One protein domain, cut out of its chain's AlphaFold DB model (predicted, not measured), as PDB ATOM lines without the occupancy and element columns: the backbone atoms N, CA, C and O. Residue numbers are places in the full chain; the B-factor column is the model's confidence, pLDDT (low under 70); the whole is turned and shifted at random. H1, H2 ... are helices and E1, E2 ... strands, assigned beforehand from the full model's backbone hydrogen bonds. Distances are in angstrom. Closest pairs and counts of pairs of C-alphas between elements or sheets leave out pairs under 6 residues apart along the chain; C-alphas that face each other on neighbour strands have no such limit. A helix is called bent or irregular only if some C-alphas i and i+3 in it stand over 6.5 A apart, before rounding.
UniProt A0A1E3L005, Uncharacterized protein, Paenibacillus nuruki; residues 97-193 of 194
ATOM      1  N   GLU A  97     -28.142   4.370  40.565       98.00
ATOM      2  CA  GLU A  97     -29.198   4.123  39.573       98.00
ATOM      3  C   GLU A  97     -30.356   3.330  40.193       98.00
ATOM      4  O   GLU A  97     -31.504   3.752  40.116       98.00
ATOM      5  N   GLN A  98     -30.048   2.262  40.939       98.25
ATOM      6  CA  GLN A  98     -31.059   1.488  41.662       98.25
ATOM      7  C   GLN A  98     -31.793   2.335  42.709       98.25
ATOM      8  O   GLN A  98     -33.008   2.215  42.852       98.25
ATOM      9  N   ALA A  99     -31.082   3.210  43.427       98.12
ATOM     10  CA  ALA A  99     -31.709   4.146  44.356       98.12
ATOM     11  C   ALA A  99     -32.624   5.144  43.625       98.12
ATOM     12  O   ALA A  99     -33.726   5.417  44.091       98.12
ATOM     13  N   THR A 100     -32.207   5.641  42.460       97.94
ATOM     14  CA  THR A 100     -33.003   6.557  41.631       97.94
ATOM     15  C   THR A 100     -34.299   5.892  41.163       97.94
ATOM     16  O   THR A 100     -35.374   6.461  41.346       97.94
ATOM     17  N   ASP A 101     -34.222   4.654  40.664       97.69
ATOM     18  CA  ASP A 101     -35.396   3.873  40.254       97.69
ATOM     19  C   ASP A 101     -36.363   3.640  41.423       97.69
ATOM     20  O   ASP A 101     -37.587   3.731  41.280       97.69
ATOM     21  N   MET A 102     -35.817   3.352  42.608       97.62
ATOM     22  CA  MET A 102     -36.606   3.225  43.828       97.62
ATOM     23  C   MET A 102     -37.308   4.543  44.162       97.62
ATOM     24  O   MET A 102     -38.519   4.535  44.382       97.62
ATOM     25  N   ALA A 103     -36.585   5.666  44.164       97.19
ATOM     26  CA  ALA A 103     -37.149   6.981  44.454       97.19
ATOM     27  C   ALA A 103     -38.281   7.333  43.487       97.19
ATOM     28  O   ALA A 103     -39.364   7.708  43.931       97.19
ATOM     29  N   GLU A 104     -38.064   7.155  42.180       96.12
ATOM     30  CA  GLU A 104     -39.091   7.431  41.176       96.12
ATOM     31  C   GLU A 104     -40.334   6.573  41.407       96.12
ATOM     32  O   GLU A 104     -41.455   7.081  41.354       96.12
ATOM     33  N   LYS A 105     -40.155   5.282  41.707       95.75
ATOM     34  CA  LYS A 105     -41.273   4.379  41.983       95.75
ATOM     35  C   LYS A 105     -42.108   4.852  43.175       95.75
ATOM     36  O   LYS A 105     -43.331   4.878  43.055       95.75
ATOM     37  N   PHE A 106     -41.478   5.212  44.294       94.69
ATOM     38  CA  PHE A 106     -42.191   5.681  45.488       94.69
ATOM     39  C   PHE A 106     -42.876   7.030  45.242       94.69
ATOM     40  O   PHE A 106     -44.078   7.148  45.456       94.69
ATOM     41  N   ILE A 107     -42.164   8.008  44.675       93.69
ATOM     42  CA  ILE A 107     -42.736   9.325  44.354       93.69
ATOM     43  C   ILE A 107     -43.924   9.188  43.404       93.69
ATOM     44  O   ILE A 107     -44.955   9.828  43.599       93.69
ATOM     45  N   ARG A 108     -43.811   8.339  42.378       93.50
ATOM     46  CA  ARG A 108     -44.913   8.078  41.451       93.50
ATOM     47  C   ARG A 108     -46.114   7.482  42.172       93.50
ATOM     48  O   ARG A 108     -47.229   7.915  41.914       93.50
ATOM     49  N   GLN A 109     -45.907   6.512  43.059       92.94
ATOM     50  CA  GLN A 109     -46.997   5.919  43.838       92.94
ATOM     51  C   GLN A 109     -47.715   6.953  44.709       92.94
ATOM     52  O   GLN A 109     -48.939   6.912  44.794       92.94
ATOM     53  N   ASP A 110     -46.974   7.887  45.299       91.50
ATOM     54  CA  ASP A 110     -47.546   8.892  46.193       91.50
ATOM     55  C   ASP A 110     -48.206  10.057  45.454       91.50
ATOM     56  O   ASP A 110     -49.158  10.650  45.965       91.50
ATOM     57  N   LEU A 111     -47.676  10.423  44.281       92.00
ATOM     58  CA  LEU A 111     -48.003  11.689  43.624       92.00
ATOM     59  C   LEU A 111     -48.724  11.564  42.282       92.00
ATOM     60  O   LEU A 111     -49.075  12.594  41.710       92.00
ATOM     61  N   VAL A 112     -48.956  10.354  41.757       92.69
ATOM     62  CA  VAL A 112     -49.589  10.167  40.435       92.69
ATOM     63  C   VAL A 112     -50.939  10.878  40.313       92.69
ATOM     64  O   VAL A 112     -51.232  11.435  39.260       92.69
ATOM     65  N   ASP A 113     -51.716  10.946  41.396       92.12
ATOM     66  CA  ASP A 113     -53.030  11.602  41.413       92.12
ATOM     67  C   ASP A 113     -52.954  13.137  41.283       92.12
ATOM     68  O   ASP A 113     -53.972  13.787  41.049       92.12
ATOM     69  N   TYR A 114     -51.762  13.727  41.424       91.31
ATOM     70  CA  TYR A 114     -51.511  15.172  41.299       91.31
ATOM     71  C   TYR A 114     -50.823  15.544  39.980       91.31
ATOM     72  O   TYR A 114     -50.382  16.680  39.798       91.31
ATOM     73  N   VAL A 115     -50.696  14.584  39.066       90.38
ATOM     74  CA  VAL A 115     -50.050  14.765  37.771       90.38
ATOM     75  C   VAL A 115     -51.106  14.838  36.675       90.38
ATOM     76  O   VAL A 115     -51.724  13.840  36.317       90.38
ATOM     77  N   GLU A 116     -51.283  16.032  36.110       86.06
ATOM     78  CA  GLU A 116     -52.171  16.242  34.959       86.06
ATOM     79  C   GLU A 116     -51.474  15.932  33.623       86.06
ATOM     80  O   GLU A 116     -52.100  15.410  32.700       86.06
ATOM     81  N   ASP A 117     -50.173  16.230  33.519       87.81
ATOM     82  CA  ASP A 117     -49.361  15.974  32.326       87.81
ATOM     83  C   ASP A 117     -48.625  14.624  32.443       87.81
ATOM     84  O   ASP A 117     -47.712  14.499  33.264       87.81
ATOM     85  N   PRO A 118     -48.940  13.619  31.602       83.31
ATOM     86  CA  PRO A 118     -48.291  12.307  31.651       83.31
ATOM     87  C   PRO A 118     -46.785  12.337  31.337       83.31
ATOM     88  O   PRO A 118     -46.102  11.338  31.566       83.31
ATOM     89  N   HIS A 119     -46.260  13.449  30.813       87.19
ATOM     90  CA  HIS A 119     -44.839  13.632  30.520       87.19
ATOM     91  C   HIS A 119     -44.057  14.330  31.636       87.19
ATOM     92  O   HIS A 119     -42.837  14.475  31.513       87.19
ATOM     93  N   VAL A 120     -44.711  14.763  32.721       89.81
ATOM     94  CA  VAL A 120     -43.985  15.370  33.839       89.81
ATOM     95  C   VAL A 120     -43.059  14.335  34.482       89.81
ATOM     96  O   VAL A 120     -43.443  13.202  34.775       89.81
ATOM     97  N   LEU A 121     -41.810  14.733  34.711       93.75
ATOM     98  CA  LEU A 121     -40.876  13.936  35.498       93.75
ATOM     99  C   LEU A 121     -41.264  14.025  36.972       93.75
ATOM    100  O   LEU A 121     -41.510  15.123  37.470       93.75
ATOM    101  N   PHE A 122     -41.283  12.887  37.662       93.88
ATOM    102  CA  PHE A 122     -41.624  12.828  39.084       93.88
ATOM    103  C   PHE A 122     -40.487  13.314  39.979       93.88
ATOM    104  O   PHE A 122     -40.744  13.951  40.998       93.88
ATOM    105  N   LEU A 123     -39.243  13.055  39.583       94.88
ATOM    106  CA  LEU A 123     -38.048  13.479  40.303       94.88
ATOM    107  C   LEU A 123     -37.628  14.899  39.918       94.88
ATOM    108  O   LEU A 123     -37.691  15.300  38.754       94.88
ATOM    109  N   HIS A 124     -37.161  15.644  40.912       94.88
ATOM    110  CA  HIS A 124     -36.373  16.849  40.707       94.88
ATOM    111  C   HIS A 124     -34.941  16.486  40.287       94.88
ATOM    112  O   HIS A 124     -34.444  15.410  40.607       94.88
ATOM    113  N   GLU A 125     -34.253  17.399  39.601       93.44
ATOM    114  CA  GLU A 125     -32.866  17.185  39.158       93.44
ATOM    115  C   GLU A 125     -31.858  17.177  40.317       93.44
ATOM    116  O   GLU A 125     -30.832  16.499  40.264       93.44
ATOM    117  N   VAL A 126     -32.152  17.926  41.384       94.44
ATOM    118  CA  VAL A 126     -31.293  17.982  42.569       94.44
ATOM    119  C   VAL A 126     -31.430  16.682  43.344       94.44
ATOM    120  O   VAL A 126     -32.515  16.318  43.787       94.44
ATOM    121  N   THR A 127     -30.290  16.039  43.560       96.00
ATOM    122  CA  THR A 127     -30.122  14.884  44.439       96.00
ATOM    123  C   THR A 127     -28.985  15.195  45.402       96.00
ATOM    124  O   THR A 127     -28.009  15.840  45.013       96.00
ATOM    125  N   LEU A 128     -29.103  14.765  46.657       96.94
ATOM    126  CA  LEU A 128     -28.026  14.916  47.636       96.94
ATOM    127  C   LEU A 128     -27.500  13.546  48.050       96.94
ATOM    128  O   LEU A 128     -28.262  12.589  48.146       96.94
ATOM    129  N   GLU A 129     -26.203  13.464  48.328       97.38
ATOM    130  CA  GLU A 129     -25.539  12.235  48.754       97.38
ATOM    131  C   GLU A 129     -24.805  12.439  50.079       97.38
ATOM    132  O   GLU A 129     -24.109  13.436  50.280       97.38
ATOM    133  N   ALA A 130     -24.949  11.464  50.971       95.62
ATOM    134  CA  ALA A 130     -24.101  11.276  52.134       95.62
ATOM    135  C   ALA A 130     -23.608   9.828  52.191       95.62
ATOM    136  O   ALA A 130     -23.991   8.980  51.385       95.62
ATOM    137  N   GLU A 131     -22.756   9.543  53.173       94.38
ATOM    138  CA  GLU A 131     -22.073   8.254  53.297       94.38
ATOM    139  C   GLU A 131     -23.024   7.047  53.210       94.38
ATOM    140  O   GLU A 131     -22.734   6.095  52.490       94.38
ATOM    141  N   TYR A 132     -24.188   7.116  53.868       95.69
ATOM    142  CA  TYR A 132     -25.115   5.986  53.999       95.69
ATOM    143  C   TYR A 132     -26.470   6.175  53.330       95.69
ATOM    144  O   TYR A 132     -27.308   5.277  53.401       95.69
ATOM    145  N   CYS A 133     -26.704   7.300  52.654       97.44
ATOM    146  CA  CYS A 133     -27.949   7.494  51.915       97.44
ATOM    147  C   CYS A 133     -27.869   8.571  50.838       97.44
ATOM    148  O   CYS A 133     -26.974   9.418  50.835       97.44
ATOM    149  N   TRP A 134     -28.878   8.553  49.974       98.31
ATOM    150  CA  TRP A 134     -29.203   9.628  49.047       98.31
ATOM    151  C   TRP A 134     -30.546  10.253  49.409       98.31
ATOM    152  O   TRP A 134     -31.438   9.567  49.909       98.31
ATOM    153  N   PHE A 135     -30.691  11.548  49.142       97.62
ATOM    154  CA  PHE A 135     -31.966  12.258  49.185       97.62
ATOM    155  C   PHE A 135     -32.425  12.585  47.776       97.62
ATOM    156  O   PHE A 135     -31.708  13.247  47.026       97.62
ATOM    157  N   PHE A 136     -33.661  12.205  47.488       97.44
ATOM    158  CA  PHE A 136     -34.379  12.548  46.272       97.44
ATOM    159  C   PHE A 136     -35.573  13.438  46.608       97.44
ATOM    160  O   PHE A 136     -36.180  13.303  47.672       97.44
ATOM    161  N   PHE A 137     -35.926  14.337  45.696       95.44
ATOM    162  CA  PHE A 137     -37.033  15.278  45.865       95.44
ATOM    163  C   PHE A 137     -38.013  15.123  44.709       95.44
ATOM    164  O   PHE A 137     -37.600  14.828  43.585       95.44
ATOM    165  N   TYR A 138     -39.303  15.342  44.963       93.38
ATOM    166  CA  TYR A 138     -40.270  15.400  43.874       93.38
ATOM    167  C   TYR A 138     -40.123  16.702  43.073       93.38
ATOM    168  O   TYR A 138     -39.695  17.737  43.589       93.38
ATOM    169  N   ASN A 139     -40.501  16.660  41.801       92.69
ATOM    170  CA  ASN A 139     -40.468  17.806  40.906       92.69
ATOM    171  C   ASN A 139     -41.467  18.897  41.354       92.69
ATOM    172  O   ASN A 139     -42.671  18.636  41.341       92.69
ATOM    173  N   PRO A 140     -41.033  20.137  41.658       90.12
ATOM    174  CA  PRO A 140     -41.910  21.222  42.106       90.12
ATOM    175  C   PRO A 140     -43.014  21.621  41.118       90.12
ATOM    176  O   PRO A 140     -43.936  22.337  41.499       90.12
ATOM    177  N   LYS A 141     -42.943  21.173  39.854       90.88
ATOM    178  CA  LYS A 141     -44.040  21.319  38.883       90.88
ATOM    179  C   LYS A 141     -45.277  20.492  39.246       90.88
ATOM    180  O   LYS A 141     -46.359  20.799  38.756       90.88
ATOM    181  N   ILE A 142     -45.129  19.461  40.077       91.25
ATOM    182  CA  ILE A 142     -46.245  18.689  40.623       91.25
ATOM    183  C   ILE A 142     -46.873  19.516  41.746       91.25
ATOM    184  O   ILE A 142     -46.292  19.690  42.821       91.25
ATOM    185  N   ILE A 143     -48.061  20.055  41.478       89.44
ATOM    186  CA  ILE A 143     -48.759  20.942  42.407       89.44
ATOM    187  C   ILE A 143     -49.602  20.107  43.366       89.44
ATOM    188  O   ILE A 143     -50.682  19.629  43.032       89.44
ATOM    189  N   ILE A 144     -49.098  19.951  44.588       89.38
ATOM    190  CA  ILE A 144     -49.819  19.300  45.682       89.38
ATOM    191  C   ILE A 144     -50.768  20.328  46.333       89.38
ATOM    192  O   ILE A 144     -50.287  21.388  46.752       89.38
ATOM    193  N   PRO A 145     -52.079  20.037  46.463       90.19
ATOM    194  CA  PRO A 145     -53.042  20.926  47.117       90.19
ATOM    195  C   PRO A 145     -52.655  21.273  48.563       90.19
ATOM    196  O   PRO A 145     -52.067  20.453  49.274       90.19
ATOM    197  N   GLU A 146     -53.001  22.474  49.032       88.06
ATOM    198  CA  GLU A 146     -52.600  22.961  50.364       88.06
ATOM    199  C   GLU A 146     -53.147  22.096  51.508       88.06
ATOM    200  O   GLU A 146     -52.464  21.872  52.509       88.06
ATOM    201  N   GLU A 147     -54.339  21.521  51.348       93.00
ATOM    202  CA  GLU A 147     -54.939  20.598  52.313       93.00
ATOM    203  C   GLU A 147     -54.130  19.299  52.493       93.00
ATOM    204  O   GLU A 147     -54.305  18.589  53.486       93.00
ATOM    205  N   LYS A 148     -53.205  19.000  51.571       89.69
ATOM    206  CA  LYS A 148     -52.254  17.880  51.634       89.69
ATOM    207  C   LYS A 148     -50.872  18.323  52.127       89.69
ATOM    208  O   LYS A 148     -49.858  17.721  51.774       89.69
ATOM    209  N   TRP A 149     -50.821  19.335  52.993       86.56
ATOM    210  CA  TRP A 149     -49.582  19.907  53.534       86.56
ATOM    211  C   TRP A 149     -48.585  18.874  54.088       86.56
ATOM    212  O   TRP A 149     -47.384  19.076  53.948       86.56
ATOM    213  N   LEU A 150     -49.045  17.762  54.681       86.06
ATOM    214  CA  LEU A 150     -48.163  16.713  55.211       86.06
ATOM    215  C   LEU A 150     -47.342  16.038  54.105       86.06
ATOM    216  O   LEU A 150     -46.162  15.768  54.303       86.06
ATOM    217  N   LEU A 151     -47.950  15.811  52.940       85.19
ATOM    218  CA  LEU A 151     -47.291  15.223  51.773       85.19
ATOM    219  C   LEU A 151     -46.258  16.190  51.185       85.19
ATOM    220  O   LEU A 151     -45.138  15.797  50.881       85.19
ATOM    221  N   LYS A 152     -46.605  17.482  51.120       82.56
ATOM    222  CA  LYS A 152     -45.673  18.551  50.733       82.56
ATOM    223  C   LYS A 152     -44.493  18.647  51.708       82.56
ATOM    224  O   LYS A 152     -43.348  18.792  51.289       82.56
ATOM    225  N   MET A 153     -44.773  18.540  53.007       85.06
ATOM    226  CA  MET A 153     -43.769  18.612  54.066       85.06
ATOM    227  C   MET A 153     -42.842  17.394  54.064       85.06
ATOM    228  O   MET A 153     -41.645  17.579  54.230       85.06
ATOM    229  N   LEU A 154     -43.360  16.179  53.857       85.69
ATOM    230  CA  LEU A 154     -42.602  14.917  53.816       85.69
ATOM    231  C   LEU A 154     -42.245  14.477  52.383       85.69
ATOM    232  O   LEU A 154     -42.192  13.286  52.079       85.69
ATOM    233  N   GLY A 155     -42.041  15.448  51.495       84.25
ATOM    234  CA  GLY A 155     -41.858  15.219  50.063       84.25
ATOM    235  C   GLY A 155     -40.429  14.914  49.613       84.25
ATOM    236  O   GLY A 155     -40.140  14.975  48.419       84.25
ATOM    237  N   ALA A 156     -39.516  14.642  50.542       92.50
ATOM    238  CA  ALA A 156     -38.196  14.127  50.214       92.50
ATOM    239  C   ALA A 156     -38.103  12.642  50.589       92.50
ATOM    240  O   ALA A 156     -38.762  12.166  51.517       92.50
ATOM    241  N   TYR A 157     -37.261  11.912  49.868       95.94
ATOM    242  CA  TYR A 157     -37.117  10.466  49.972       95.94
ATOM    243  C   TYR A 157     -35.662  10.154  50.273       95.94
ATOM    244  O   TYR A 157     -34.784  10.354  49.435       95.94
ATOM    245  N   ALA A 158     -35.416   9.682  51.488       97.50
ATOM    246  CA  ALA A 158     -34.117   9.203  51.915       97.50
ATOM    247  C   ALA A 158     -34.003   7.717  51.569       97.50
ATOM    248  O   ALA A 158     -34.783   6.910  52.075       97.50
ATOM    249  N   ILE A 159     -33.036   7.354  50.733       98.19
ATOM    250  CA  ILE A 159     -32.783   5.964  50.349       98.19
ATOM    251  C   ILE A 159     -31.419   5.561  50.873       98.19
ATOM    252  O   ILE A 159     -30.406   6.151  50.493       98.19
ATOM    253  N   SER A 160     -31.391   4.573  51.763       98.00
ATOM    254  CA  SER A 160     -30.146   4.043  52.299       98.00
ATOM    255  C   SER A 160     -29.351   3.347  51.199       98.00
ATOM    256  O   SER A 160     -29.921   2.780  50.264       98.00
ATOM    257  N   LYS A 161     -28.022   3.308  51.320       97.44
ATOM    258  CA  LYS A 161     -27.192   2.588  50.341       97.44
ATOM    259  C   LYS A 161     -27.321   1.058  50.436       97.44
ATOM    260  O   LYS A 161     -26.668   0.343  49.668       97.44
ATOM    261  N   LYS A 162     -28.194   0.548  51.317       96.94
ATOM    262  CA  LYS A 162     -28.680  -0.841  51.320       96.94
ATOM    263  C   LYS A 162     -30.130  -1.030  50.869       96.94
ATOM    264  O   LYS A 162     -30.629  -2.151  50.911       96.94
ATOM    265  N   GLY A 163     -30.783   0.025  50.384       96.94
ATOM    266  CA  GLY A 163     -32.102  -0.055  49.759       96.94
ATOM    267  C   GLY A 163     -33.288   0.052  50.711       96.94
ATOM    268  O   GLY A 163     -34.384  -0.361  50.340       96.94
ATOM    269  N   GLU A 164     -33.110   0.622  51.904       97.50
ATOM    270  CA  GLU A 164     -34.246   1.047  52.729       97.50
ATOM    271  C   GLU A 164     -34.715   2.440  52.302       97.50
ATOM    272  O   GLU A 164     -33.891   3.317  52.042       97.50
ATOM    273  N   VAL A 165     -36.028   2.673  52.278       95.69
ATOM    274  CA  VAL A 165     -36.616   3.981  51.955       95.69
ATOM    275  C   VAL A 165     -37.280   4.590  53.185       95.69
ATOM    276  O   VAL A 165     -37.992   3.917  53.925       95.69
ATOM    277  N   SER A 166     -37.078   5.890  53.390       95.06
ATOM    278  CA  SER A 166     -37.767   6.681  54.407       95.06
ATOM    279  C   SER A 166     -38.244   8.001  53.817       95.06
ATOM    280  O   SER A 166     -37.452   8.753  53.249       95.06
ATOM    281  N   HIS A 167     -39.514   8.336  54.038       91.75
ATOM    282  CA  HIS A 167     -39.998   9.698  53.820       91.75
ATOM    283  C   HIS A 167     -39.308  10.651  54.784       91.75
ATOM    284  O   HIS A 167     -38.972  10.289  55.919       91.75
ATOM    285  N   THR A 168     -39.078  11.870  54.322       92.12
ATOM    286  CA  THR A 168     -38.288  12.843  55.053       92.12
ATOM    287  C   THR A 168     -38.726  14.257  54.689       92.12
ATOM    288  O   THR A 168     -39.357  14.490  53.656       92.12
ATOM    289  N   TYR A 169     -38.447  15.209  55.575       91.25
ATOM    290  CA  TYR A 169     -38.763  16.615  55.358       91.25
ATOM    291  C   TYR A 169     -38.163  17.143  54.053       91.25
ATOM    292  O   TYR A 169     -36.967  16.998  53.794       91.25
ATOM    293  N   ASN A 170     -38.994  17.815  53.261       90.50
ATOM    294  CA  ASN A 170     -38.565  18.510  52.063       90.50
ATOM    295  C   ASN A 170     -37.981  19.883  52.432       90.50
ATOM    296  O   ASN A 170     -38.711  20.847  52.654       90.50
ATOM    297  N   TYR A 171     -36.652  19.954  52.493       92.44
ATOM    298  CA  TYR A 171     -35.897  21.195  52.677       92.44
ATOM    299  C   TYR A 171     -35.254  21.689  51.372       92.44
ATOM    300  O   TYR A 171     -34.225  22.350  51.429       92.44
ATOM    301  N   LEU A 172     -35.823  21.382  50.197       89.31
ATOM    302  CA  LEU A 172     -35.239  21.776  48.905       89.31
ATOM    303  C   LEU A 172     -34.935  23.286  48.815       89.31
ATOM    304  O   LEU A 172     -33.914  23.670  48.250       89.31
ATOM    305  N   ASP A 173     -35.763  24.123  49.449       90.62
ATOM    306  CA  ASP A 173     -35.597  25.585  49.491       90.62
ATOM    307  C   ASP A 173     -34.561  26.079  50.532       90.62
ATOM    308  O   ASP A 173     -34.224  27.262  50.563       90.62
ATOM    309  N   ASP A 174     -34.048  25.199  51.399       93.62
ATOM    310  CA  ASP A 174     -33.061  25.497  52.450       93.62
ATOM    311  C   ASP A 174     -31.920  24.470  52.380       93.62
ATOM    312  O   ASP A 174     -31.908  23.454  53.081       93.62
ATOM    313  N   SER A 175     -30.946  24.735  51.504       90.88
ATOM    314  CA  SER A 175     -29.846  23.809  51.206       90.88
ATOM    315  C   SER A 175     -29.011  23.431  52.433       90.88
ATOM    316  O   SER A 175     -28.535  22.298  52.524       90.88
ATOM    317  N   VAL A 176     -28.870  24.343  53.401       92.00
ATOM    318  CA  VAL A 176     -28.161  24.082  54.662       92.00
ATOM    319  C   VAL A 176     -28.949  23.077  55.496       92.00
ATOM    320  O   VAL A 176     -28.401  22.047  55.886       92.00
ATOM    321  N   LYS A 177     -30.252  23.307  55.725       93.94
ATOM    322  CA  LYS A 177     -31.085  22.330  56.447       93.94
ATOM    323  C   LYS A 177     -31.202  21.002  55.711       93.94
ATOM    324  O   LYS A 177     -31.186  19.966  56.368       93.94
ATOM    325  N   ALA A 178     -31.294  21.011  54.382       94.38
ATOM    326  CA  ALA A 178     -31.340  19.790  53.584       94.38
ATOM    327  C   ALA A 178     -30.074  18.950  53.778       94.38
ATOM    328  O   ALA A 178     -30.166  17.749  54.027       94.38
ATOM    329  N   ARG A 179     -28.897  19.584  53.728       95.12
ATOM    330  CA  ARG A 179     -27.611  18.903  53.923       95.12
ATOM    331  C   ARG A 179     -27.413  18.425  55.359       95.12
ATOM    332  O   ARG A 179     -26.911  17.321  55.567       95.12
ATOM    333  N   ASP A 180     -27.830  19.205  56.348       96.44
ATOM    334  CA  ASP A 180     -27.796  18.769  57.745       96.44
ATOM    335  C   ASP A 180     -28.696  17.553  57.958       96.44
ATOM    336  O   ASP A 180     -28.280  16.545  58.527       96.44
ATOM    337  N   TYR A 181     -29.917  17.608  57.434       96.06
ATOM    338  CA  TYR A 181     -30.878  16.539  57.627       96.06
ATOM    339  C   TYR A 181     -30.523  15.263  56.848       96.06
ATOM    340  O   TYR A 181     -30.720  14.159  57.356       96.06
ATOM    341  N   LEU A 182     -29.890  15.395  55.681       96.88
ATOM    342  CA  LEU A 182     -29.240  14.290  54.975       96.88
ATOM    343  C   LEU A 182     -28.204  13.582  55.862       96.88
ATOM    344  O   LEU A 182     -28.194  12.355  55.942       96.88
ATOM    345  N   ASN A 183     -27.357  14.335  56.569       96.69
ATOM    346  CA  ASN A 183     -26.369  13.747  57.476       96.69
ATOM    347  C   ASN A 183     -27.015  13.093  58.708       96.69
ATOM    348  O   ASN A 183     -26.569  12.021  59.123       96.69
ATOM    349  N   VAL A 184     -28.102  13.665  59.239       96.56
ATOM    350  CA  VAL A 184     -28.911  13.023  60.292       96.56
ATOM    351  C   VAL A 184     -29.439  11.668  59.817       96.56
ATOM    352  O   VAL A 184     -29.293  10.666  60.521       96.56
ATOM    353  N   MET A 185     -30.015  11.610  58.612       96.56
ATOM    354  CA  MET A 185     -30.539  10.365  58.045       96.56
ATOM    355  C   MET A 185     -29.430   9.355  57.741       96.56
ATOM    356  O   MET A 185     -29.591   8.171  58.033       96.56
ATOM    357  N   SER A 186     -28.273   9.814  57.259       95.44
ATOM    358  CA  SER A 186     -27.075   8.983  57.089       95.44
ATOM    359  C   SER A 186     -26.654   8.334  58.415       95.44
ATOM    360  O   SER A 186     -26.482   7.116  58.497       95.44
ATOM    361  N   GLY A 187     -26.576   9.115  59.498       94.19
ATOM    362  CA  GLY A 187     -26.276   8.595  60.835       94.19
ATOM    363  C   GLY A 187     -27.338   7.633  61.371       94.19
ATOM    364  O   GLY A 187     -27.002   6.628  62.002       94.19
ATOM    365  N   TYR A 188     -28.614   7.894  61.090       94.19
ATOM    366  CA  TYR A 188     -29.714   6.993  61.426       94.19
ATOM    367  C   TYR A 188     -29.596   5.636  60.714       94.19
ATOM    368  O   TYR A 188     -29.703   4.600  61.377       94.19
ATOM    369  N   PHE A 189     -29.330   5.621  59.403       94.81
ATOM    370  CA  PHE A 189     -29.168   4.377  58.648       94.81
ATOM    371  C   PHE A 189     -27.946   3.584  59.116       94.81
ATOM    372  O   PHE A 189     -28.080   2.395  59.410       94.81
ATOM    373  N   ASN A 190     -26.813   4.249  59.366       93.00
ATOM    374  CA  ASN A 190     -25.630   3.608  59.949       93.00
ATOM    375  C   ASN A 190     -25.937   2.877  61.265       93.00
ATOM    376  O   ASN A 190     -25.598   1.707  61.432       93.00
ATOM    377  N   LYS A 191     -26.634   3.543  62.198       91.50
ATOM    378  CA  LYS A 191     -27.007   2.959  63.501       91.50
ATOM    379  C   LYS A 191     -27.923   1.743  63.365       91.50
ATOM    380  O   LYS A 191     -27.940   0.894  64.253       91.50
ATOM    381  N   LYS A 192     -28.676   1.656  62.268       92.50
ATOM    382  CA  LYS A 192     -29.510   0.500  61.919       92.50
ATOM    383  C   LYS A 192     -28.786  -0.550  61.074       92.50
ATOM    384  O   LYS A 192     -29.352  -1.611  60.832       92.50
ATOM    385  N   GLY A 193     -27.554  -0.280  60.643       90.81
ATOM    386  CA  GLY A 193     -26.815  -1.131  59.716       90.81
ATOM    387  C   GLY A 193     -27.395  -1.135  58.300       90.81
ATOM    388  O   GLY A 193     -27.230  -2.140  57.604       90.81
TER     389      GLY A 193
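AT A GLANCE: This is residues 97 to 193 of the 194 residues of an uncharacterized protein of Paenibacillus nuruki (UniProt A0A1E3L005). A strongly twisted sheet of four strands is held between two long helices, H1 over one face and H3 over the other, in three layers, that is, with helices on both faces of a sheet. A short helix, H2, sits off one end of the strands and only grazes the sheet. The printed part has 97 residues with three named helices and four named strands, in the order H1 E1 E2 H2 E3 E4 H3, and the class is mixed, helices and strands. The sheet's order is E1 - E2 - E3 - E4, antiparallel throughout. The whole is compact, with a radius of gyration of the C-alphas of 13.0 A, and only just elongated, spanning 39 by 26 by 20 A.

HOW THE PARTS SIT: Begin at the hairpin of E1, residues 123 to 130, and E2, residues 133 to 138, where N 128 and O 135 are 3.0 A apart, within hydrogen-bond range. E1, an edge strand, bends by 70 degrees at residue 126. Next to E2 look for E3, residues 156 to 160, antiparallel to it, with N 136 and O 157 at 2.9 A. E3 forms a hairpin with the other edge strand, E4, residues 165 to 168, where N 158 and O 166 are 2.8 A apart. On one face find H1, residues 97 to 114, over E2 and E3 at a height over the sheet of 7.7 A. It runs along the strands, only just, at 28 degrees to E2 on the local plane; its closest C-alphas to E2 are Ala 103 and Phe 136, 6.5 A apart. On the opposite face H3, residues 175 to 192, also has a height of 7.7 A and runs slantwise, at 44 degrees to E2 on the local plane. It touches E2, the closest C-alphas being Cys 133 and Ser 186, 5.5 A apart. H2, residues 146 to 153, only grazes the sheet with residues 151 to 153, and is apart from H1, only just, at 8.4 A. Every O i to N i+4 pair is within hydrogen-bond range in H3, against 12 of 14 in H1 and 2 of 4 in H2.

IN THESE COORDINATES: Find C-alpha 97 at (-29.198, 4.123, 39.573); from there H1 runs 25.0 A to C-alpha 114, with a kink of 42 degrees near residue 108. H1 is irregular, with C-alphas 110 and 113 at 7.8 A, and so is H2, with C-alphas 147 and 150 at 8.3 A. E1 measures 18.4 A and E2 16.7 A. H3 runs 25.7 A to C-alpha 192 at (-29.510, 0.500, 61.919).

THE WHOLE: The two C-alphas farthest apart are those of Asp 117 and Lys 191, 40.5 A. The printed part has no cut and no long link. Its mean pLDDT is 93.2, and no printed residue is under 70.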